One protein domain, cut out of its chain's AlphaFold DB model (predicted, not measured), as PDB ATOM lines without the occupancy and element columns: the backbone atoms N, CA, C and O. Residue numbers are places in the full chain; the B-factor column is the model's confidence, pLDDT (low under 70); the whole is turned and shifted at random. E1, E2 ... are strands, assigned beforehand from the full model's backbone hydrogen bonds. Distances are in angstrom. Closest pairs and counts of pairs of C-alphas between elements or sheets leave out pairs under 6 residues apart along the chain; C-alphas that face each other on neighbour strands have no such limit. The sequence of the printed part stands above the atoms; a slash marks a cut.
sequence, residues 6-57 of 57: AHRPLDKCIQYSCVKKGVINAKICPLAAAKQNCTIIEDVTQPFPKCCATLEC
ATOM      1  N   ALA A   6     275.738 241.795 327.864       65.94
ATOM      2  CA  ALA A   6     277.143 242.032 328.167       65.94
ATOM      3  C   ALA A   6     277.933 240.712 328.148       65.94
ATOM      4  O   ALA A   6     277.447 239.694 328.637       65.94
ATOM      5  N   HIS A   7     279.140 240.719 327.589       66.88
ATOM      6  CA  HIS A   7     280.041 239.563 327.571       66.88
ATOM      7  C   HIS A   7     281.461 239.998 327.929       66.88
ATOM      8  O   HIS A   7     281.875 241.107 327.583       66.88
ATOM      9  N   ARG A   8     282.204 239.111 328.593       66.88
ATOM     10  CA  ARG A   8     283.590 239.335 329.005       66.88
ATOM     11  C   ARG A   8     284.455 238.138 328.581       66.88
ATOM     12  O   ARG A   8     284.031 237.011 328.836       66.88
ATOM     13  N   PRO A   9     285.634 238.349 327.972       66.62
ATOM     14  CA  PRO A   9     286.623 237.290 327.775       66.62
ATOM     15  C   PRO A   9     287.203 236.847 329.124       66.62
ATOM     16  O   PRO A   9     287.427 237.686 329.990       66.62
ATOM     17  N   LEU A  10     287.474 235.554 329.302       63.38
ATOM     18  CA  LEU A  10     288.019 235.019 330.560       63.38
ATOM     19  C   LEU A  10     289.379 235.643 330.929       63.38
ATOM     20  O   LEU A  10     289.617 235.907 332.101       63.38
ATOM     21  N   ASP A  11     290.194 235.984 329.931       69.81
ATOM     22  CA  ASP A  11     291.549 236.522 330.111       69.81
ATOM     23  C   ASP A  11     291.651 238.055 330.063       69.81
ATOM     24  O   ASP A  11     292.753 238.600 330.041       69.81
ATOM     25  N   LYS A  12     290.532 238.791 329.966       74.75
ATOM     26  CA  LYS A  12     290.576 240.259 329.837       74.75
ATOM     27  C   LYS A  12     289.489 240.945 330.648       74.75
ATOM     28  O   LYS A  12     288.303 240.653 330.490       74.75
ATOM     29  N   CYS A  13     289.866 241.969 331.414       82.25
ATOM     30  CA  CYS A  13     288.902 242.874 332.035       82.25
ATOM     31  C   CYS A  13     288.347 243.889 331.016       82.25
ATOM     32  O   CYS A  13     288.678 245.073 331.020       82.25
ATOM     33  N   ILE A  14     287.516 243.401 330.095       84.12
ATOM     34  CA  ILE A  14     286.847 244.218 329.076       84.12
ATOM     35  C   ILE A  14     285.369 243.859 329.056       84.12
ATOM     36  O   ILE A  14     285.008 242.699 328.866       84.12
ATOM     37  N   GLN A  15     284.496 244.850 329.205       83.56
ATOM     38  CA  GLN A  15     283.059 244.637 329.085       83.56
ATOM     39  C   GLN A  15     282.599 244.975 327.668       83.56
ATOM     40  O   GLN A  15     282.523 246.145 327.290       83.56
ATOM     41  N   TYR A  16     282.243 243.952 326.891       84.88
ATOM     42  CA  TYR A  16     281.556 244.142 325.618       84.88
ATOM     43  C   TYR A  16     280.063 244.266 325.862       84.88
ATOM     44  O   TYR A  16     279.477 243.449 326.564       84.88
ATOM     45  N   SER A  17     279.436 245.260 325.248       83.75
ATOM     46  CA  SER A  17     277.993 245.478 325.292       83.75
ATOM     47  C   SER A  17     277.473 245.691 323.877       83.75
ATOM     48  O   SER A  17     277.989 246.513 323.124       83.75
ATOM     49  N   CYS A  18     276.459 244.923 323.489       83.50
ATOM     50  CA  CYS A  18     275.809 245.087 322.193       83.50
ATOM     51  C   CYS A  18     274.756 246.197 322.304       83.50
ATOM     52  O   CYS A  18     273.718 245.997 322.936       83.50
ATOM     53  N   VAL A  19     275.031 247.369 321.730       84.38
ATOM     54  CA  VAL A  19     274.172 248.563 321.866       84.38
ATOM     55  C   VAL A  19     273.112 248.626 320.770       84.38
ATOM     56  O   VAL A  19     271.979 249.024 321.021       84.38
ATOM     57  N   LYS A  20     273.475 248.226 319.547       83.75
ATOM     58  CA  LYS A  20     272.593 248.147 318.372       83.75
ATOM     59  C   LYS A  20     273.059 247.002 317.474       83.75
ATOM     60  O   LYS A  20     274.159 246.481 317.651       83.75
ATOM     61  N   LYS A  21     272.242 246.604 316.495       84.25
ATOM     62  CA  LYS A  21     272.612 245.563 315.521       84.25
ATOM     63  C   LYS A  21     273.934 245.944 314.836       84.25
ATOM     64  O   LYS A  21     274.000 246.968 314.168       84.25
ATOM     65  N   GLY A  22     274.975 245.138 315.045       81.50
ATOM     66  CA  GLY A  22     276.315 245.372 314.491       81.50
ATOM     67  C   GLY A  22     277.179 246.401 315.235       81.50
ATOM     68  O   GLY A  22     278.315 246.607 314.830       81.50
ATOM     69  N   VAL A  23     276.694 247.017 316.322       85.69
ATOM     70  CA  VAL A  23     277.462 247.987 317.122       85.69
ATOM     71  C   VAL A  23     277.767 247.398 318.494       85.69
ATOM     72  O   VAL A  23     276.867 247.189 319.315       85.69
ATOM     73  N   ILE A  24     279.052 247.163 318.743       84.94
ATOM     74  CA  ILE A  24     279.574 246.682 320.021       84.94
ATOM     75  C   ILE A  24     280.304 247.841 320.694       84.94
ATOM     76  O   ILE A  24     281.210 248.426 320.109       84.94
ATOM     77  N   ASN A  25     279.925 248.156 321.928       86.31
ATOM     78  CA  ASN A  25     280.677 249.063 322.779       86.31
ATOM     79  C   ASN A  25     281.579 248.248 323.711       86.31
ATOM     80  O   ASN A  25     281.090 247.370 324.429       86.31
ATOM     81  N   ALA A  26     282.878 248.529 323.685       85.62
ATOM     82  CA  ALA A  26     283.875 247.893 324.532       85.62
ATOM     83  C   ALA A  26     284.310 248.878 325.619       85.62
ATOM     84  O   ALA A  26     284.940 249.892 325.328       85.62
ATOM     85  N   LYS A  27     283.986 248.577 326.878       86.69
ATOM     86  CA  LYS A  27     284.534 249.306 328.023       86.69
ATOM     87  C   LYS A  27     285.815 248.620 328.473       86.69
ATOM     88  O   LYS A  27     285.781 247.460 328.881       86.69
ATOM     89  N   ILE A  28     286.918 249.350 328.377       86.12
ATOM     90  CA  ILE A  28     288.232 248.945 328.878       86.12
ATOM     91  C   ILE A  28     288.519 249.657 330.200       86.12
ATOM     92  O   ILE A  28     287.912 250.687 330.504       86.12
ATOM     93  N   CYS A  29     289.435 249.103 330.986       83.69
ATOM     94  CA  CYS A  29     289.867 249.730 332.226       83.69
ATOM     95  C   CYS A  29     290.623 251.039 331.974       83.69
ATOM     96  O   CYS A  29     291.318 251.157 330.960       83.69
ATOM     97  N   PRO A  30     290.511 252.018 332.886       81.00
ATOM     98  CA  PRO A  30     291.370 253.191 332.851       81.00
ATOM     99  C   PRO A  30     292.836 252.768 333.003       81.00
ATOM    100  O   PRO A  30     293.154 251.838 333.743       81.00
ATOM    101  N   LEU A  31     293.728 253.454 332.289       71.69
ATOM    102  CA  LEU A  31     295.168 253.243 332.407       71.69
ATOM    103  C   LEU A  31     295.622 253.681 333.804       71.69
ATOM    104  O   LEU A  31     295.661 254.874 334.105       71.69
ATOM    105  N   ALA A  32     295.962 252.716 334.656       69.38
ATOM    106  CA  ALA A  32     296.630 252.977 335.919       69.38
ATOM    107  C   ALA A  32     298.123 253.209 335.645       69.38
ATOM    108  O   ALA A  32     298.857 252.279 335.318       69.38
ATOM    109  N   ALA A  33     298.579 254.457 335.743       68.81
ATOM    110  CA  ALA A  33     300.007 254.752 335.742       68.81
ATOM    111  C   ALA A  33     300.561 254.479 337.145       68.81
ATOM    112  O   ALA A  33     300.140 255.127 338.107       68.81
ATOM    113  N   ALA A  34     301.491 253.531 337.271       65.25
ATOM    114  CA  ALA A  34     302.170 253.278 338.537       65.25
ATOM    115  C   ALA A  34     302.889 254.557 339.004       65.25
ATOM    116  O   ALA A  34     303.791 255.057 338.330       65.25
ATOM    117  N   LYS A  35     302.483 255.094 340.159       70.31
ATOM    118  CA  LYS A  35     303.283 256.070 340.913       70.31
ATOM    119  C   LYS A  35     304.291 255.321 341.789       70.31
ATOM    120  O   LYS A  35     304.054 254.171 342.155       70.31
ATOM    121  N   GLN A  36     305.409 255.968 342.133       76.94
ATOM    122  CA  GLN A  36     306.355 255.418 343.111       76.94
ATOM    123  C   GLN A  36     305.616 255.041 344.404       76.94
ATOM    124  O   GLN A  36     304.800 255.819 344.894       76.94
ATOM    125  N   ASN A  37     305.920 253.850 344.926       79.81
ATOM    126  CA  ASN A  37     305.357 253.257 346.144       79.81
ATOM    127  C   ASN A  37     303.875 252.836 346.070       79.81
ATOM    128  O   ASN A  37     303.288 252.550 347.107       79.81
ATOM    129  N   CYS A  38     303.285 252.751 344.877       80.94
ATOM    130  CA  CYS A  38     301.955 252.174 344.685       80.94
ATOM    131  C   CYS A  38     302.056 250.791 344.034       80.94
ATOM    132  O   CYS A  38     302.812 250.607 343.076       80.94
ATOM    133  N   THR A  39     301.248 249.842 344.497       82.50
ATOM    134  CA  THR A  39     301.113 248.520 343.872       82.50
ATOM    135  C   THR A  39     299.911 248.520 342.937       82.50
ATOM    136  O   THR A  39     298.853 249.054 343.267       82.50
ATOM    137  N   ILE A  40     300.064 247.929 341.753       83.88
ATOM    138  CA  ILE A  40     298.936 247.669 340.858       83.88
ATOM    139  C   ILE A  40     298.310 246.340 341.280       83.88
ATOM    140  O   ILE A  40     298.962 245.302 341.209       83.88
ATOM    141  N   ILE A  41     297.050 246.381 341.707       83.88
ATOM    142  CA  ILE A  41     296.255 245.198 342.042       83.88
ATOM    143  C   ILE A  41     295.212 245.018 340.947       83.88
ATOM    144  O   ILE A  41     294.393 245.907 340.725       83.88
ATOM    145  N   GLU A  42     295.230 243.878 340.264       82.00
ATOM    146  CA  GLU A  42     294.217 243.509 339.276       82.00
ATOM    147  C   GLU A  42     293.626 242.137 339.600       82.00
ATOM    148  O   GLU A  42     294.338 241.206 339.971       82.00
ATOM    149  N   ASP A  43     292.307 242.013 339.455       83.00
ATOM    150  CA  ASP A  43     291.595 240.759 339.681       83.00
ATOM    151  C   ASP A  43     290.717 240.436 338.476       83.00
ATOM    152  O   ASP A  43     289.523 240.741 338.406       83.00
ATOM    153  N   VAL A  44     291.316 239.762 337.500       79.75
ATOM    154  CA  VAL A  44     290.606 239.325 336.300       79.75
ATOM    155  C   VAL A  44     289.519 238.293 336.585       79.75
ATOM    156  O   VAL A  44     288.826 237.940 335.645       79.75
ATOM    157  N   THR A  45     289.280 237.818 337.808       82.12
ATOM    158  CA  THR A  45     288.140 236.931 338.111       82.12
ATOM    159  C   THR A  45     286.847 237.708 338.369       82.12
ATOM    160  O   THR A  45     285.751 237.188 338.157       82.12
ATOM    161  N   GLN A  46     286.955 238.982 338.749       83.00
ATOM    162  CA  GLN A  46     285.804 239.808 339.097       83.00
ATOM    163  C   GLN A  46     285.074 240.390 337.867       83.00
ATOM    164  O   GLN A  46     285.623 240.498 336.766       83.00
ATOM    165  N   PRO A  47     283.794 240.782 337.993       80.25
ATOM    166  CA  PRO A  47     283.086 241.477 336.920       80.25
ATOM    167  C   PRO A  47     283.610 242.910 336.735       80.25
ATOM    168  O   PRO A  47     284.002 243.565 337.698       80.25
ATOM    169  N   PHE A  48     283.562 243.445 335.510       79.25
ATOM    170  CA  PHE A  48     283.840 244.871 335.270       79.25
ATOM    171  C   PHE A  48     282.854 245.746 336.071       79.25
ATOM    172  O   PHE A  48     281.663 245.423 336.096       79.25
ATOM    173  N   PRO A  49     283.292 246.858 336.691       82.25
ATOM    174  CA  PRO A  49     284.640 247.445 336.677       82.25
ATOM    175  C   PRO A  49     285.597 246.897 337.749       82.25
ATOM    176  O   PRO A  49     286.734 247.340 337.819       82.25
ATOM    177  N   LYS A  50     285.171 245.945 338.586       84.31
ATOM    178  CA  LYS A  50     285.979 245.428 339.703       84.31
ATOM    179  C   LYS A  50     287.192 244.609 339.271       84.31
ATOM    180  O   LYS A  50     288.125 244.482 340.045       84.31
ATOM    181  N   CYS A  51     287.199 244.084 338.047       85.06
ATOM    182  CA  CYS A  51     288.400 243.452 337.506       85.06
ATOM    183  C   CYS A  51     289.478 244.421 337.027       85.06
ATOM    184  O   CYS A  51     290.519 243.974 336.548       85.06
ATOM    185  N   CYS A  52     289.214 245.727 337.064       85.69
ATOM    186  CA  CYS A  52     290.193 246.698 336.623       85.69
ATOM    187  C   CYS A  52     291.318 246.837 337.632       85.69
ATOM    188  O   CYS A  52     291.084 246.811 338.836       85.69
ATOM    189  N   ALA A  53     292.520 247.052 337.102       85.25
ATOM    190  CA  ALA A  53     293.681 247.429 337.878       85.25
ATOM    191  C   ALA A  53     293.374 248.662 338.743       85.25
ATOM    192  O   ALA A  53     293.005 249.722 338.231       85.25
ATOM    193  N   THR A  54     293.547 248.519 340.050       83.25
ATOM    194  CA  THR A  54     293.499 249.608 341.023       83.25
ATOM    195  C   THR A  54     294.891 249.849 341.579       83.25
ATOM    196  O   THR A  54     295.673 248.914 341.744       83.25
ATOM    197  N   LEU A  55     295.204 251.110 341.863       82.00
ATOM    198  CA  LEU A  55     296.426 251.469 342.569       82.00
ATOM    199  C   LEU A  55     296.156 251.406 344.066       82.00
ATOM    200  O   LEU A  55     295.273 252.110 344.553       82.00
ATOM    201  N   GLU A  56     296.925 250.585 344.765       79.81
ATOM    202  CA  GLU A  56     296.988 250.589 346.220       79.81
ATOM    203  C   GLU A  56     298.269 251.309 346.647       79.81
ATOM    204  O   GLU A  56     299.385 250.847 346.390       79.81
ATOM    205  N   CYS A  57     298.068 252.486 347.234       77.69
ATOM    206  CA  CYS A  57     299.018 253.279 347.998       77.69
ATOM    207  C   CYS A  57     298.265 253.775 349.249       77.69
ATOM    208  O   CYS A  57     298.950 254.100 350.233       77.69
TER     209      CYS A  57
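What this domain is: This is residues 6 to 57 of the 57 residues of the protein "uncharacterized protein LOC115624274" of Drosophila lebanonensis (UniProt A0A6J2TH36). With little regular structure, this is a loose rod of two separate hairpins: E1 and E2 toward one end, short E3 and E4 toward the other, with the loop of residues 42 to 53 folded back to the middle. The 52 printed residues, radius of gyration of the C-alphas 13.2 A, span 45 by 19 by 13 A. Strands E1 to E4 follow in that order, with no named helix; the class is all strand, both two-stranded sheets antiparallel, with 19 residues in named elements.

How they stand to each other: E1, residues 14 to 20, and E2, residues 23 to 28, form an antiparallel hairpin at 157 degrees, with N 17 and O 25 2.8 A apart. Residues 6 to 7 pair antiparallel with residues 16 to 17 of E1. E3, residues 39 to 41, and E4, residues 54 to 56, form the other antiparallel hairpin at 139 degrees, with N 39 and O 56 2.8 A apart. E1 and E2 are apart from E3 and E4.

Where its parts are: E1 begins at C-alpha 14 (286.847, 244.218, 329.076) and measures 18.3 A; E2 measures 16.0 A, E3 6.2 A. E4, 6.3 A, ends at C-alpha 56 (296.988, 250.589, 346.220).

The domain as a whole: The C-alphas farthest apart, of Lys 21 and Asn 37, are 45.5 A apart. The printed part has no cut; the link E3 to E4 is long. Residues 6 to 11 and 32 to 34 have pLDDT under 70.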